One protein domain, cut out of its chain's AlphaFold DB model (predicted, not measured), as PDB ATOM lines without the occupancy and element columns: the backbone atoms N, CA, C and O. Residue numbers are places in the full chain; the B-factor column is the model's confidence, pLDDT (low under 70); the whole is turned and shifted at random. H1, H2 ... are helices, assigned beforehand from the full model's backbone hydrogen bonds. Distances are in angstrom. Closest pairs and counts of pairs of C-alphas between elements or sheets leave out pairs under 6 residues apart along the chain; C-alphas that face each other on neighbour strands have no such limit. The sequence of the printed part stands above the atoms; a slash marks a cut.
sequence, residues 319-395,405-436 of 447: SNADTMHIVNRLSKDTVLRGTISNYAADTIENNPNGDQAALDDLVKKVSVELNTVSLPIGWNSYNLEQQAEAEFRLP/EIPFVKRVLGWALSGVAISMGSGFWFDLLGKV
ATOM      1  N   SER A 319     -22.362  24.281  -1.082       91.88
ATOM      2  CA  SER A 319     -22.548  25.067  -2.309       91.88
ATOM      3  C   SER A 319     -23.900  25.786  -2.403       91.88
ATOM      4  O   SER A 319     -24.110  26.536  -3.353       91.88
ATOM      5  N   ASN A 320     -24.824  25.573  -1.459       93.31
ATOM      6  CA  ASN A 320     -26.244  25.923  -1.583       93.31
ATOM      7  C   ASN A 320     -26.826  25.534  -2.958       93.31
ATOM      8  O   ASN A 320     -27.543  26.305  -3.596       93.31
ATOM      9  N   ALA A 321     -26.475  24.347  -3.448       93.50
ATOM     10  CA  ALA A 321     -27.018  23.801  -4.680       93.50
ATOM     11  C   ALA A 321     -28.387  23.188  -4.385       93.50
ATOM     12  O   ALA A 321     -28.506  21.992  -4.141       93.50
ATOM     13  N   ASP A 322     -29.430  24.006  -4.359       93.62
ATOM     14  CA  ASP A 322     -30.814  23.569  -4.173       93.62
ATOM     15  C   ASP A 322     -31.459  23.274  -5.536       93.62
ATOM     16  O   ASP A 322     -31.804  24.191  -6.280       93.62
ATOM     17  N   THR A 323     -31.647  21.990  -5.869       92.88
ATOM     18  CA  THR A 323     -32.227  21.585  -7.163       92.88
ATOM     19  C   THR A 323     -33.627  22.166  -7.383       92.88
ATOM     20  O   THR A 323     -33.958  22.548  -8.506       92.88
ATOM     21  N   MET A 324     -34.457  22.268  -6.341       90.88
ATOM     22  CA  MET A 324     -35.813  22.806  -6.485       90.88
ATOM     23  C   MET A 324     -35.775  24.300  -6.812       90.88
ATOM     24  O   MET A 324     -36.494  24.751  -7.709       90.88
ATOM     25  N   HIS A 325     -34.907  25.056  -6.137       90.06
ATOM     26  CA  HIS A 325     -34.684  26.470  -6.424       90.06
ATOM     27  C   HIS A 325     -34.085  26.684  -7.823       90.06
ATOM     28  O   HIS A 325     -34.623  27.480  -8.596       90.06
ATOM     29  N   ILE A 326     -33.045  25.920  -8.185       90.06
ATOM     30  CA  ILE A 326     -32.395  25.961  -9.505       90.06
ATOM     31  C   ILE A 326     -33.423  25.754 -10.618       90.06
ATOM     32  O   ILE A 326     -33.534  26.579 -11.526       90.06
ATOM     33  N   VAL A 327     -34.213  24.680 -10.538       88.50
ATOM     34  CA  VAL A 327     -35.224  24.363 -11.555       88.50
ATOM     35  C   VAL A 327     -36.305  25.441 -11.606       88.50
ATOM     36  O   VAL A 327     -36.669  25.893 -12.693       88.50
ATOM     37  N   ASN A 328     -36.803  25.901 -10.456       86.81
ATOM     38  CA  ASN A 328     -37.826  26.944 -10.398       86.81
ATOM     39  C   ASN A 328     -37.342  28.266 -11.020       86.81
ATOM     40  O   ASN A 328     -38.093  28.904 -11.753       86.81
ATOM     41  N   ARG A 329     -36.082  28.648 -10.786       84.75
ATOM     42  CA  ARG A 329     -35.476  29.857 -11.363       84.75
ATOM     43  C   ARG A 329     -35.254  29.734 -12.862       84.75
ATOM     44  O   ARG A 329     -35.761  30.557 -13.620       84.75
ATOM     45  N   LEU A 330     -34.573  28.680 -13.306       81.75
ATOM     46  CA  LEU A 330     -34.244  28.491 -14.724       81.75
ATOM     47  C   LEU A 330     -35.492  28.293 -15.607       81.75
ATOM     48  O   LEU A 330     -35.519  28.700 -16.775       81.75
ATOM     49  N   SER A 331     -36.551  27.689 -15.062       82.44
ATOM     50  CA  SER A 331     -37.808  27.460 -15.794       82.44
ATOM     51  C   SER A 331     -38.703  28.697 -15.912       82.44
ATOM     52  O   SER A 331     -39.502  28.760 -16.850       82.44
ATOM     53  N   LYS A 332     -38.561  29.692 -15.031       81.00
ATOM     54  CA  LYS A 332     -39.418  30.891 -15.009       81.00
ATOM     55  C   LYS A 332     -38.740  32.149 -15.540       81.00
ATOM     56  O   LYS A 332     -39.421  33.003 -16.093       81.00
ATOM     57  N   ASP A 333     -37.422  32.251 -15.413       77.88
ATOM     58  CA  ASP A 333     -36.673  33.425 -15.852       77.88
ATOM     59  C   ASP A 333     -36.216  33.266 -17.315       77.88
ATOM     60  O   ASP A 333     -35.283  32.520 -17.636       77.88
ATOM     61  N   THR A 334     -36.930  33.927 -18.231       73.56
ATOM     62  CA  THR A 334     -36.631  33.916 -19.671       73.56
ATOM     63  C   THR A 334     -35.357  34.684 -20.008       73.56
ATOM     64  O   THR A 334     -34.673  34.305 -20.958       73.56
ATOM     65  N   VAL A 335     -35.009  35.707 -19.219       72.56
ATOM     66  CA  VAL A 335     -33.791  36.507 -19.394       72.56
ATOM     67  C   VAL A 335     -32.581  35.674 -18.994       72.56
ATOM     68  O   VAL A 335     -31.695  35.469 -19.815       72.56
ATOM     69  N   LEU A 336     -32.595  35.075 -17.799       70.62
ATOM     70  CA  LEU A 336     -31.535  34.178 -17.325       70.62
ATOM     71  C   LEU A 336     -31.287  33.019 -18.301       70.62
ATOM     72  O   LEU A 336     -30.142  32.706 -18.629       70.62
ATOM     73  N   ARG A 337     -32.357  32.396 -18.809       69.94
ATOM     74  CA  ARG A 337     -32.248  31.308 -19.791       69.94
ATOM     75  C   ARG A 337     -31.670  31.783 -21.123       69.94
ATOM     76  O   ARG A 337     -30.840  31.081 -21.693       69.94
ATOM     77  N   GLY A 338     -32.117  32.940 -21.613       73.94
ATOM     78  CA  GLY A 338     -31.620  33.541 -22.850       73.94
ATOM     79  C   GLY A 338     -30.134  33.873 -22.750       73.94
ATOM     80  O   GLY A 338     -29.358  33.470 -23.610       73.94
ATOM     81  N   THR A 339     -29.725  34.498 -21.648       73.06
ATOM     82  CA  THR A 339     -28.330  34.822 -21.342       73.06
ATOM     83  C   THR A 339     -27.454  33.566 -21.297       73.06
ATOM     84  O   THR A 339     -26.458  33.497 -22.012       73.06
ATOM     85  N   ILE A 340     -27.852  32.527 -20.549       70.19
ATOM     86  CA  ILE A 340     -27.105  31.256 -20.487       70.19
ATOM     87  C   ILE A 340     -27.017  30.589 -21.870       70.19
ATOM     88  O   ILE A 340     -25.956  30.093 -22.247       70.19
ATOM     89  N   SER A 341     -28.111  30.577 -22.641       75.56
ATOM     90  CA  SER A 341     -28.136  29.972 -23.979       75.56
ATOM     91  C   SER A 341     -27.250  30.718 -24.976       75.56
ATOM     92  O   SER A 341     -26.602  30.075 -25.801       75.56
ATOM     93  N   ASN A 342     -27.217  32.049 -24.910       76.88
ATOM     94  CA  ASN A 342     -26.384  32.872 -25.779       76.88
ATOM     95  C   ASN A 342     -24.900  32.675 -25.458       76.88
ATOM     96  O   ASN A 342     -24.116  32.460 -26.375       76.88
ATOM     97  N   TYR A 343     -24.522  32.625 -24.175       70.56
ATOM     98  CA  TYR A 343     -23.141  32.310 -23.788       70.56
ATOM     99  C   TYR A 343     -22.716  30.908 -24.210       70.56
ATOM    100  O   TYR A 343     -21.595  30.718 -24.678       70.56
ATOM    101  N   ALA A 344     -23.594  29.913 -24.066       68.62
ATOM    102  CA  ALA A 344     -23.292  28.557 -24.509       68.62
ATOM    103  C   ALA A 344     -23.060  28.486 -26.031       68.62
ATOM    104  O   ALA A 344     -22.197  27.734 -26.475       68.62
ATOM    105  N   ALA A 345     -23.794  29.275 -26.823       74.44
ATOM    106  CA  ALA A 345     -23.580  29.383 -28.266       74.44
ATOM    107  C   ALA A 345     -22.252  30.086 -28.596       74.44
ATOM    108  O   ALA A 345     -21.457  29.546 -29.362       74.44
ATOM    109  N   ASP A 346     -21.977  31.214 -27.941       70.25
ATOM    110  CA  ASP A 346     -20.746  31.996 -28.112       70.25
ATOM    111  C   ASP A 346     -19.486  31.190 -27.739       70.25
ATOM    112  O   ASP A 346     -18.460  31.244 -28.412       70.25
ATOM    113  N   THR A 347     -19.592  30.333 -26.719       65.50
ATOM    114  CA  THR A 347     -18.537  29.390 -26.309       65.50
ATOM    115  C   THR A 347     -18.171  28.403 -27.419       65.50
ATOM    116  O   THR A 347     -16.999  28.092 -27.610       65.50
ATOM    117  N   ILE A 348     -19.167  27.879 -28.138       67.56
ATOM    118  CA  ILE A 348     -18.956  26.887 -29.202       67.56
ATOM    119  C   ILE A 348     -18.403  27.568 -30.459       67.56
ATOM    120  O   ILE A 348     -17.557  26.996 -31.144       67.56
ATOM    121  N   GLU A 349     -18.864  28.784 -30.748       72.00
ATOM    122  CA  GLU A 349     -18.454  29.564 -31.917       72.00
ATOM    123  C   GLU A 349     -17.019  30.094 -31.786       72.00
ATOM    124  O   GLU A 349     -16.229  29.976 -32.722       72.00
ATOM    125  N   ASN A 350     -16.645  30.583 -30.599       65.81
ATOM    126  CA  ASN A 350     -15.332  31.182 -30.351       65.81
ATOM    127  C   ASN A 350     -14.269  30.185 -29.856       65.81
ATOM    128  O   ASN A 350     -13.101  30.554 -29.729       65.81
ATOM    129  N   ASN A 351     -14.640  28.932 -29.565       66.94
ATOM    130  CA  ASN A 351     -13.727  27.902 -29.051       66.94
ATOM    131  C   ASN A 351     -13.953  26.495 -29.649       66.94
ATOM    132  O   ASN A 351     -14.097  25.512 -28.916       66.94
ATOM    133  N   PRO A 352     -13.941  26.341 -30.986       62.81
ATOM    134  CA  PRO A 352     -14.303  25.079 -31.639       62.81
ATOM    135  C   PRO A 352     -13.347  23.908 -31.336       62.81
ATOM    136  O   PRO A 352     -13.755  22.754 -31.450       62.81
ATOM    137  N   ASN A 353     -12.103  24.182 -30.918       67.62
ATOM    138  CA  ASN A 353     -11.063  23.166 -30.700       67.62
ATOM    139  C   ASN A 353     -10.779  22.853 -29.216       67.62
ATOM    140  O   ASN A 353      -9.966  21.976 -28.933       67.62
ATOM    141  N   GLY A 354     -11.445  23.532 -28.271       65.50
ATOM    142  CA  GLY A 354     -11.261  23.288 -26.835       65.50
ATOM    143  C   GLY A 354      -9.916  23.761 -26.270       65.50
ATOM    144  O   GLY A 354      -9.361  23.103 -25.389       65.50
ATOM    145  N   ASP A 355      -9.383  24.884 -26.762       74.12
ATOM    146  CA  ASP A 355      -8.121  25.439 -26.269       74.12
ATOM    147  C   ASP A 355      -8.253  25.929 -24.820       74.12
ATOM    148  O   ASP A 355      -9.069  26.792 -24.486       74.12
ATOM    149  N   GLN A 356      -7.401  25.402 -23.939       67.00
ATOM    150  CA  GLN A 356      -7.493  25.617 -22.492       67.00
ATOM    151  C   GLN A 356      -7.318  27.091 -22.085       67.00
ATOM    152  O   GLN A 356      -8.019  27.579 -21.205       67.00
ATOM    153  N   ALA A 357      -6.442  27.829 -22.771       69.19
ATOM    154  CA  ALA A 357      -6.228  29.256 -22.515       69.19
ATOM    155  C   ALA A 357      -7.427  30.124 -22.937       69.19
ATOM    156  O   ALA A 357      -7.719  31.143 -22.313       69.19
ATOM    157  N   ALA A 358      -8.138  29.710 -23.986       65.12
ATOM    158  CA  ALA A 358      -9.322  30.400 -24.470       65.12
ATOM    159  C   ALA A 358     -10.561  30.038 -23.626       65.12
ATOM    160  O   ALA A 358     -11.431  30.886 -23.430       65.12
ATOM    161  N   LEU A 359     -10.614  28.827 -23.059       63.16
ATOM    162  CA  LEU A 359     -11.573  28.448 -22.014       63.16
ATOM    163  C   LEU A 359     -11.386  29.288 -20.741       63.16
ATOM    164  O   LEU A 359     -12.373  29.746 -20.173       63.16
ATOM    165  N   ASP A 360     -10.148  29.550 -20.321       69.06
ATOM    166  CA  ASP A 360      -9.868  30.378 -19.140       69.06
ATOM    167  C   ASP A 360     -10.278  31.853 -19.333       69.06
ATOM    168  O   ASP A 360     -10.818  32.474 -18.411       69.06
ATOM    169  N   ASP A 361     -10.059  32.427 -20.523       69.12
ATOM    170  CA  ASP A 361     -10.502  33.793 -20.862       69.12
ATOM    171  C   ASP A 361     -12.034  33.898 -20.912       69.12
ATOM    172  O   ASP A 361     -12.633  34.834 -20.375       69.12
ATOM    173  N   LEU A 362     -12.679  32.884 -21.483       65.69
ATOM    174  CA  LEU A 362     -14.128  32.768 -21.519       65.69
ATOM    175  C   LEU A 362     -14.723  32.635 -20.110       65.69
ATOM    176  O   LEU A 362     -15.653  33.363 -19.775       65.69
ATOM    177  N   VAL A 363     -14.167  31.770 -19.252       66.69
ATOM    178  CA  VAL A 363     -14.599  31.623 -17.850       66.69
ATOM    179  C   VAL A 363     -14.480  32.952 -17.105       66.69
ATOM    180  O   VAL A 363     -15.373  33.293 -16.330       66.69
ATOM    181  N   LYS A 364     -13.432  33.747 -17.367       71.00
ATOM    182  CA  LYS A 364     -13.289  35.092 -16.792       71.00
ATOM    183  C   LYS A 364     -14.378  36.049 -17.271       71.00
ATOM    184  O   LYS A 364     -15.018  36.669 -16.425       71.00
ATOM    185  N   LYS A 365     -14.636  36.144 -18.578       67.25
ATOM    186  CA  LYS A 365     -15.704  37.002 -19.134       67.25
ATOM    187  C   LYS A 365     -17.080  36.612 -18.591       67.25
ATOM    188  O   LYS A 365     -17.778  37.445 -18.021       67.25
ATOM    189  N   VAL A 366     -17.376  35.314 -18.616       64.81
ATOM    190  CA  VAL A 366     -18.592  34.726 -18.049       64.81
ATOM    191  C   VAL A 366     -18.702  35.024 -16.552       64.81
ATOM    192  O   VAL A 366     -19.770  35.403 -16.089       64.81
ATOM    193  N   SER A 367     -17.620  34.930 -15.774       62.00
ATOM    194  CA  SER A 367     -17.655  35.242 -14.337       62.00
ATOM    195  C   SER A 367     -17.919  36.724 -14.038       62.00
ATOM    196  O   SER A 367     -18.596  37.035 -13.060       62.00
ATOM    197  N   VAL A 368     -17.440  37.641 -14.886       66.81
ATOM    198  CA  VAL A 368     -17.676  39.086 -14.747       66.81
ATOM    199  C   VAL A 368     -19.129  39.438 -15.073       66.81
ATOM    200  O   VAL A 368     -19.750  40.192 -14.327       66.81
ATOM    201  N   GLU A 369     -19.705  38.852 -16.123       63.81
ATOM    202  CA  GLU A 369     -21.104  39.093 -16.501       63.81
ATOM    203  C   GLU A 369     -22.104  38.342 -15.613       63.81
ATOM    204  O   GLU A 369     -23.146  38.893 -15.264       63.81
ATOM    205  N   LEU A 370     -21.790  37.132 -15.146       61.22
ATOM    206  CA  LEU A 370     -22.630  36.403 -14.187       61.22
ATOM    207  C   LEU A 370     -22.638  37.039 -12.790       61.22
ATOM    208  O   LEU A 370     -23.577  36.812 -12.039       61.22
ATOM    209  N   ASN A 371     -21.681  37.906 -12.443       62.81
ATOM    210  CA  ASN A 371     -21.804  38.732 -11.235       62.81
ATOM    211  C   ASN A 371     -22.947  39.761 -11.333       62.81
ATOM    212  O   ASN A 371     -23.408  40.250 -10.305       62.81
ATOM    213  N   THR A 372     -23.427  40.077 -12.543       61.03
ATOM    214  CA  THR A 372     -24.599  40.949 -12.749       61.03
ATOM    215  C   THR A 372     -25.925  40.181 -12.716       61.03
ATOM    216  O   THR A 372     -26.982  40.782 -12.528       61.03
ATOM    217  N   VAL A 373     -25.880  38.848 -12.846       67.62
ATOM    218  CA  VAL A 373     -27.044  37.958 -12.870       67.62
ATOM    219  C   VAL A 373     -26.897  36.899 -11.778       67.62
ATOM    220  O   VAL A 373     -26.201  35.905 -11.960       67.62
ATOM    221  N   SER A 374     -27.588  37.076 -10.648       73.00
ATOM    222  CA  SER A 374     -27.550  36.130  -9.523       73.00
ATOM    223  C   SER A 374     -27.891  34.701  -9.963       73.00
ATOM    224  O   SER A 374     -29.060  34.365 -10.206       73.00
ATOM    225  N   LEU A 375     -26.858  33.856 -10.058       80.00
ATOM    226  CA  LEU A 375     -27.001  32.431 -10.329       80.00
ATOM    227  C   LEU A 375     -27.804  31.766  -9.204       80.00
ATOM    228  O   LEU A 375     -27.572  32.076  -8.034       80.00
ATOM    229  N   PRO A 376     -28.681  30.795  -9.518       85.00
ATOM    230  CA  PRO A 376     -29.529  30.127  -8.530       85.00
ATOM    231  C   PRO A 376     -28.767  29.054  -7.721       85.00
ATOM    232  O   PRO A 376     -29.273  27.965  -7.478       85.00
ATOM    233  N   ILE A 377     -27.520  29.335  -7.345       88.12
ATOM    234  CA  ILE A 377     -26.635  28.512  -6.513       88.12
ATOM    235  C   ILE A 377     -25.788  29.438  -5.628       88.12
ATOM    236  O   ILE A 377     -25.514  30.582  -5.992       88.12
ATOM    237  N   GLY A 378     -25.350  28.957  -4.467       88.81
ATOM    238  CA  GLY A 378     -24.512  29.722  -3.541       88.81
ATOM    239  C   GLY A 378     -25.304  30.494  -2.486       88.81
ATOM    240  O   GLY A 378     -26.512  30.708  -2.593       88.81
ATOM    241  N   TRP A 379     -24.600  30.894  -1.429       89.06
ATOM    242  CA  TRP A 379     -25.147  31.506  -0.211       89.06
ATOM    243  C   TRP A 379     -25.318  33.033  -0.302       89.06
ATOM    244  O   TRP A 379     -25.165  33.735   0.694       89.06
ATOM    245  N   ASN A 380     -25.596  33.577  -1.488       86.62
ATOM    246  CA  ASN A 380     -25.839  35.015  -1.628       86.62
ATOM    247  C   ASN A 380     -27.231  35.399  -1.083       86.62
ATOM    248  O   ASN A 380     -28.154  34.580  -1.077       86.62
ATOM    249  N   SER A 381     -27.383  36.651  -0.636       84.81
ATOM    250  CA  SER A 381     -28.622  37.142  -0.010       84.81
ATOM    251  C   SER A 381     -29.841  36.984  -0.918       84.81
ATOM    252  O   SER A 381     -30.900  36.577  -0.459       84.81
ATOM    253  N   TYR A 382     -29.662  37.204  -2.221       84.25
ATOM    254  CA  TYR A 382     -30.725  37.094  -3.213       84.25
ATOM    255  C   TYR A 382     -31.317  35.675  -3.290       84.25
ATOM    256  O   TYR A 382     -32.534  35.494  -3.274       84.25
ATOM    257  N   ASN A 383     -30.467  34.648  -3.322       87.38
ATOM    258  CA  ASN A 383     -30.909  33.255  -3.310       87.38
ATOM    259  C   ASN A 383     -31.565  32.896  -1.977       87.38
ATOM    260  O   ASN A 383     -32.580  32.203  -1.964       87.38
ATOM    261  N   LEU A 384     -31.012  33.378  -0.861       86.00
ATOM    262  CA  LEU A 384     -31.548  33.107   0.471       86.00
ATOM    263  C   LEU A 384     -32.951  33.683   0.666       86.00
ATOM    264  O   LEU A 384     -33.802  32.981   1.215       86.00
ATOM    265  N   GLU A 385     -33.191  34.904   0.190       86.12
ATOM    266  CA  GLU A 385     -34.503  35.557   0.198       86.12
ATOM    267  C   GLU A 385     -35.509  34.763  -0.639       86.12
ATOM    268  O   GLU A 385     -36.550  34.352  -0.132       86.12
ATOM    269  N   GLN A 386     -35.163  34.420  -1.882       84.88
ATOM    270  CA  GLN A 386     -36.058  33.647  -2.748       84.88
ATOM    271  C   GLN A 386     -36.336  32.234  -2.238       84.88
ATOM    272  O   GLN A 386     -37.438  31.711  -2.402       84.88
ATOM    273  N   GLN A 387     -35.338  31.584  -1.642       87.56
ATOM    274  CA  GLN A 387     -35.522  30.284  -1.010       87.56
ATOM    275  C   GLN A 387     -36.434  30.402   0.213       87.56
ATOM    276  O   GLN A 387     -37.279  29.533   0.393       87.56
ATOM    277  N   ALA A 388     -36.293  31.462   1.019       83.81
ATOM    278  CA  ALA A 388     -37.144  31.726   2.181       83.81
ATOM    279  C   ALA A 388     -38.605  31.983   1.777       83.81
ATOM    280  O   ALA A 388     -39.512  31.376   2.342       83.81
ATOM    281  N   GLU A 389     -38.840  32.798   0.745       82.25
ATOM    282  CA  GLU A 389     -40.179  33.033   0.184       82.25
ATOM    283  C   GLU A 389     -40.829  31.751  -0.347       82.25
ATOM    284  O   GLU A 389     -42.050  31.582  -0.294       82.25
ATOM    285  N   ALA A 390     -40.006  30.839  -0.864       79.88
ATOM    286  CA  ALA A 390     -40.454  29.575  -1.409       79.88
ATOM    287  C   ALA A 390     -40.667  28.485  -0.348       79.88
ATOM    288  O   ALA A 390     -41.149  27.421  -0.734       79.88
ATOM    289  N   GLU A 391     -40.343  28.682   0.935       80.00
ATOM    290  CA  GLU A 391     -40.451  27.628   1.957       80.00
ATOM    291  C   GLU A 391     -41.892  27.131   2.181       80.00
ATOM    292  O   GLU A 391     -42.888  27.687   1.706       80.00
ATOM    293  N   PHE A 392     -42.012  25.989   2.859       73.94
ATOM    294  CA  PHE A 392     -43.310  25.403   3.175       73.94
ATOM    295  C   PHE A 392     -44.022  26.197   4.281       73.94
ATOM    296  O   PHE A 392     -43.509  26.342   5.391       73.94
ATOM    297  N   ARG A 393     -45.238  26.664   3.975       69.38
ATOM    298  CA  ARG A 393     -46.126  27.375   4.900       69.38
ATOM    299  C   ARG A 393     -47.396  26.563   5.118       69.38
ATOM    300  O   ARG A 393     -48.120  26.294   4.157       69.38
ATOM    301  N   LEU A 394     -47.676  26.177   6.363       65.25
ATOM    302  CA  LEU A 394     -48.969  25.588   6.716       65.25
ATOM    303  C   LEU A 394     -50.028  26.696   6.790       65.25
ATOM    304  O   LEU A 394     -49.764  27.721   7.418       65.25
ATOM    305  N   PRO A 395     -51.220  26.522   6.187       63.34
ATOM    306  CA  PRO A 395     -52.294  27.493   6.339       63.34
ATOM    307  C   PRO A 395     -52.706  27.586   7.818       63.34
ATOM    308  O   PRO A 395     -52.669  26.580   8.533       63.34
ATOM    309  N   GLU A 405     -44.720  28.582   9.697       61.59
ATOM    310  CA  GLU A 405     -43.581  28.410   8.800       61.59
ATOM    311  C   GLU A 405     -42.688  27.285   9.330       61.59
ATOM    312  O   GLU A 405     -42.233  27.327  10.474       61.59
ATOM    313  N   ILE A 406     -42.434  26.268   8.504       69.75
ATOM    314  CA  ILE A 406     -41.415  25.260   8.804       69.75
ATOM    315  C   ILE A 406     -40.214  25.595   7.920       69.75
ATOM    316  O   ILE A 406     -40.187  25.194   6.750       69.75
ATOM    317  N   PRO A 407     -39.249  26.382   8.426       67.88
ATOM    318  CA  PRO A 407     -38.151  26.854   7.603       67.88
ATOM    319  C   PRO A 407     -37.281  25.676   7.149       67.88
ATOM    320  O   PRO A 407     -37.195  24.641   7.814       67.88
ATOM    321  N   PHE A 408     -36.611  25.855   6.010       76.56
ATOM    322  CA  PHE A 408     -35.630  24.933   5.431       76.56
ATOM    323  C   PHE A 408     -36.166  23.619   4.846       76.56
ATOM    324  O   PHE A 408     -35.373  22.870   4.284       76.56
ATOM    325  N   VAL A 409     -37.463  23.297   4.919       84.81
ATOM    326  CA  VAL A 409     -37.970  21.998   4.426       84.81
ATOM    327  C   VAL A 409     -37.760  21.840   2.924       84.81
ATOM    328  O   VAL A 409     -37.229  20.816   2.486       84.81
ATOM    329  N   LYS A 410     -38.142  22.838   2.113       85.94
ATOM    330  CA  LYS A 410     -37.971  22.726   0.655       85.94
ATOM    331  C   LYS A 410     -36.504  22.783   0.273       85.94
ATOM    332  O   LYS A 410     -36.083  22.045  -0.612       85.94
ATOM    333  N   ARG A 411     -35.723  23.579   0.998       88.12
ATOM    334  CA  ARG A 411     -34.279  23.691   0.806       88.12
ATOM    335  C   ARG A 411     -33.544  22.392   1.121       88.12
ATOM    336  O   ARG A 411     -32.709  21.957   0.338       88.12
ATOM    337  N   VAL A 412     -33.905  21.716   2.212       91.06
ATOM    338  CA  VAL A 412     -33.357  20.404   2.582       91.06
ATOM    339  C   VAL A 412     -33.739  19.347   1.550       91.06
ATOM    340  O   VAL A 412     -32.884  18.556   1.163       91.06
ATOM    341  N   LEU A 413     -34.978  19.353   1.045       92.19
ATOM    342  CA  LEU A 413     -35.378  18.467  -0.055       92.19
ATOM    343  C   LEU A 413     -34.613  18.777  -1.349       92.19
ATOM    344  O   LEU A 413     -34.178  17.862  -2.045       92.19
ATOM    345  N   GLY A 414     -34.401  20.055  -1.650       93.06
ATOM    346  CA  GLY A 414     -33.597  20.522  -2.770       93.06
ATOM    347  C   GLY A 414     -32.139  20.083  -2.688       93.06
ATOM    348  O   GLY A 414     -31.599  19.565  -3.667       93.06
ATOM    349  N   TRP A 415     -31.514  20.216  -1.517       95.12
ATOM    350  CA  TRP A 415     -30.167  19.713  -1.248       95.12
ATOM    351  C   TRP A 415     -30.106  18.187  -1.246       95.12
ATOM    352  O   TRP A 415     -29.112  17.627  -1.698       95.12
ATOM    353  N   ALA A 416     -31.154  17.493  -0.794       94.88
ATOM    354  CA  ALA A 416     -31.238  16.037  -0.876       94.88
ATOM    355  C   ALA A 416     -31.267  15.567  -2.337       94.88
ATOM    356  O   ALA A 416     -30.509  14.670  -2.702       94.88
ATOM    357  N   LEU A 417     -32.068  16.212  -3.192       94.56
ATOM    358  CA  LEU A 417     -32.103  15.932  -4.631       94.56
ATOM    359  C   LEU A 417     -30.749  16.201  -5.297       94.56
ATOM    360  O   LEU A 417     -30.248  15.347  -6.030       94.56
ATOM    361  N   SER A 418     -30.121  17.337  -4.992       94.00
ATOM    362  CA  SER A 418     -28.773  17.659  -5.474       94.00
ATOM    363  C   SER A 418     -27.726  16.670  -4.969       94.00
ATOM    364  O   SER A 418     -26.858  16.249  -5.723       94.00
ATOM    365  N   GLY A 419     -27.814  16.253  -3.706       93.56
ATOM    366  CA  GLY A 419     -26.902  15.280  -3.120       93.56
ATOM    367  C   GLY A 419     -27.015  13.911  -3.781       93.56
ATOM    368  O   GLY A 419     -25.993  13.303  -4.102       93.56
ATOM    369  N   VAL A 420     -28.240  13.464  -4.079       93.06
ATOM    370  CA  VAL A 420     -28.481  12.260  -4.886       93.06
ATOM    371  C   VAL A 420     -27.872  12.432  -6.276       93.06
ATOM    372  O   VAL A 420     -27.077  11.587  -6.681       93.06
ATOM    373  N   ALA A 421     -28.152  13.540  -6.963       91.25
ATOM    374  CA  ALA A 421     -27.611  13.843  -8.288       91.25
ATOM    375  C   ALA A 421     -26.069  13.817  -8.335       91.25
ATOM    376  O   ALA A 421     -25.485  13.213  -9.237       91.25
ATOM    377  N   ILE A 422     -25.406  14.416  -7.342       90.44
ATOM    378  CA  ILE A 422     -23.941  14.428  -7.207       90.44
ATOM    379  C   ILE A 422     -23.412  13.012  -6.936       90.44
ATOM    380  O   ILE A 422     -22.411  12.602  -7.525       90.44
ATOM    381  N   SER A 423     -24.099  12.230  -6.097       89.81
ATOM    382  CA  SER A 423     -23.665  10.878  -5.720       89.81
ATOM    383  C   SER A 423     -23.672   9.863  -6.873       89.81
ATOM    384  O   SER A 423     -22.996   8.839  -6.784       89.81
ATOM    385  N   MET A 424     -24.404  10.136  -7.965       87.81
ATOM    386  CA  MET A 424     -24.474   9.253  -9.141       87.81
ATOM    387  C   MET A 424     -23.199   9.281 -10.001       87.81
ATOM    388  O   MET A 424     -22.962   8.348 -10.769       87.81
ATOM    389  N   GLY A 425     -22.357  10.308  -9.844       84.50
ATOM    390  CA  GLY A 425     -21.093  10.447 -10.567       84.50
ATOM    391  C   GLY A 425     -21.245  10.878 -12.031       84.50
ATOM    392  O   GLY A 425     -22.339  10.930 -12.590       84.50
ATOM    393  N   SER A 426     -20.119  11.207 -12.668       80.81
ATOM    394  CA  SER A 426     -20.091  11.791 -14.017       80.81
ATOM    395  C   SER A 426     -20.581  10.840 -15.113       80.81
ATOM    396  O   SER A 426     -21.253  11.290 -16.035       80.81
ATOM    397  N   GLY A 427     -20.307   9.534 -14.999       83.50
ATOM    398  CA  GLY A 427     -20.720   8.534 -15.994       83.50
ATOM    399  C   GLY A 427     -22.232   8.526 -16.237       83.50
ATOM    400  O   GLY A 427     -22.670   8.575 -17.382       83.50
ATOM    401  N   PHE A 428     -23.033   8.587 -15.167       85.81
ATOM    402  CA  PHE A 428     -24.490   8.689 -15.273       85.81
ATOM    403  C   PHE A 428     -24.934   9.936 -16.052       85.81
ATOM    404  O   PHE A 428     -25.804   9.850 -16.920       85.81
ATOM    405  N   TRP A 429     -24.340  11.095 -15.753       83.75
ATOM    406  CA  TRP A 429     -24.700  12.360 -16.394       83.75
ATOM    407  C   TRP A 429     -24.270  12.413 -17.861       83.75
ATOM    408  O   TRP A 429     -25.042  12.899 -18.685       83.75
ATOM    409  N   PHE A 430     -23.102  11.867 -18.215       82.69
ATOM    410  CA  PHE A 430     -22.683  11.742 -19.614       82.69
ATOM    411  C   PHE A 430     -23.630  10.841 -20.414       82.69
ATOM    412  O   PHE A 430     -24.064  11.229 -21.500       82.69
ATOM    413  N   ASP A 431     -24.029   9.696 -19.855       86.94
ATOM    414  CA  ASP A 431     -24.997   8.797 -20.492       86.94
ATOM    415  C   ASP A 431     -26.370   9.462 -20.667       86.94
ATOM    416  O   ASP A 431     -27.015   9.321 -21.711       86.94
ATOM    417  N   LEU A 432     -26.836  10.200 -19.653       87.31
ATOM    418  CA  LEU A 432     -28.103  10.926 -19.707       87.31
ATOM    419  C   LEU A 432     -28.071  12.026 -20.778       87.31
ATOM    420  O   LEU A 432     -28.994  12.116 -21.591       87.31
ATOM    421  N   LEU A 433     -27.003  12.829 -20.811       82.75
ATOM    422  CA  LEU A 433     -26.807  13.878 -21.813       82.75
ATOM    423  C   LEU A 433     -26.754  13.295 -23.226       82.75
ATOM    424  O   LEU A 433     -27.454  13.787 -24.112       82.75
ATOM    425  N   GLY A 434     -26.010  12.203 -23.425       82.25
ATOM    426  CA  GLY A 434     -25.947  11.501 -24.706       82.25
ATOM    427  C   GLY A 434     -27.325  11.043 -25.190       82.25
ATOM    428  O   GLY A 434     -27.685  11.264 -26.348       82.25
ATOM    429  N   LYS A 435     -28.153  10.485 -24.296       86.31
ATOM    430  CA  LYS A 435     -29.536  10.087 -24.621       86.31
ATOM    431  C   LYS A 435     -30.397  11.278 -25.049       86.31
ATOM    432  O   LYS A 435     -31.086  11.189 -26.063       86.31
ATOM    433  N   VAL A 436     -30.343  12.394 -24.322       86.25
ATOM    434  CA  VAL A 436     -31.130  13.603 -24.634       86.25
ATOM    435  C   VAL A 436     -30.694  14.233 -25.962       86.25
ATOM    436  O   VAL A 436     -31.541  14.611 -26.777       86.25
TER     437      VAL A 436
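What this domain is: This is residues 319 to 395 and 405 to 436 of the 447 residues of an uncharacterized protein of Planktothricoides sp. SpSt-374 (UniProt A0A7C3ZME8). This is a loose, open frame of helices: one limb is the pair H2 and H3, side by side, the other is H5 with H6 turning off its end, and H1 bridges H5 and the beginning of H2. H4 lies near H1 and H5, while most of H6 sticks out free, with space between the two limbs. The 109 printed residues hold six named helices, H1 to H6 in chain order, and no named strand; the class is all helix. The outline is elongated, spanning 55 by 33 by 22 A, and loose, with a radius of gyration of the C-alphas of 16.5 A.

How they stand to each other: H1, residues 323 to 332, touches H5, residues 409 to 423, about perpendicular at 79 degrees; their closest C-alphas, of Thr 323 and Gly 414, are 4.7 A apart. H1 and H2, residues 334 to 350, only just touch, only at the corner, with 3 pairs of C-alphas within 8 A, the closest those of Leu 330 and Arg 337 at 6.1 A. H2 and H3, residues 356 to 370, are close but not clearly touching, the C-alphas of Thr 347 and Leu 362 being closest at 7.3 A; they run opposite ways at a shallow tilt of 19 degrees. H4, residues 381 to 389, is close to but not clearly touching H1, with the C-alphas of His 325 and Gln 387 closest at 6.7 A. H6, residues 425 to 436, and H5 meet only through their link; H6 is apart from H1, H2, H3 and H4. Every O i to N i+4 pair is within hydrogen-bond range in H1, H2, H3, H4 and H5, and 7 of 8 in H6.

Where its parts are: H1 begins at C-alpha 323, (-32.227, 21.585, -7.163). H2 is 24.0 A long, H5 20.8 A and H3 20.4 A. H6 ends at C-alpha 436, (-31.130, 13.603, -24.634).

The domain as a whole: The C-alphas of Asn 353 and Pro 395, 55.6 A apart, are the two farthest apart. Residues 396 to 404 are not printed, and C-alphas 395 and 405 are 9.1 A apart across the cut. Of the links that are printed whole, none is long. The mean pLDDT of the printed part is 78.8; 32 residues are under 70, among them 356 to 363 and 365 to 373.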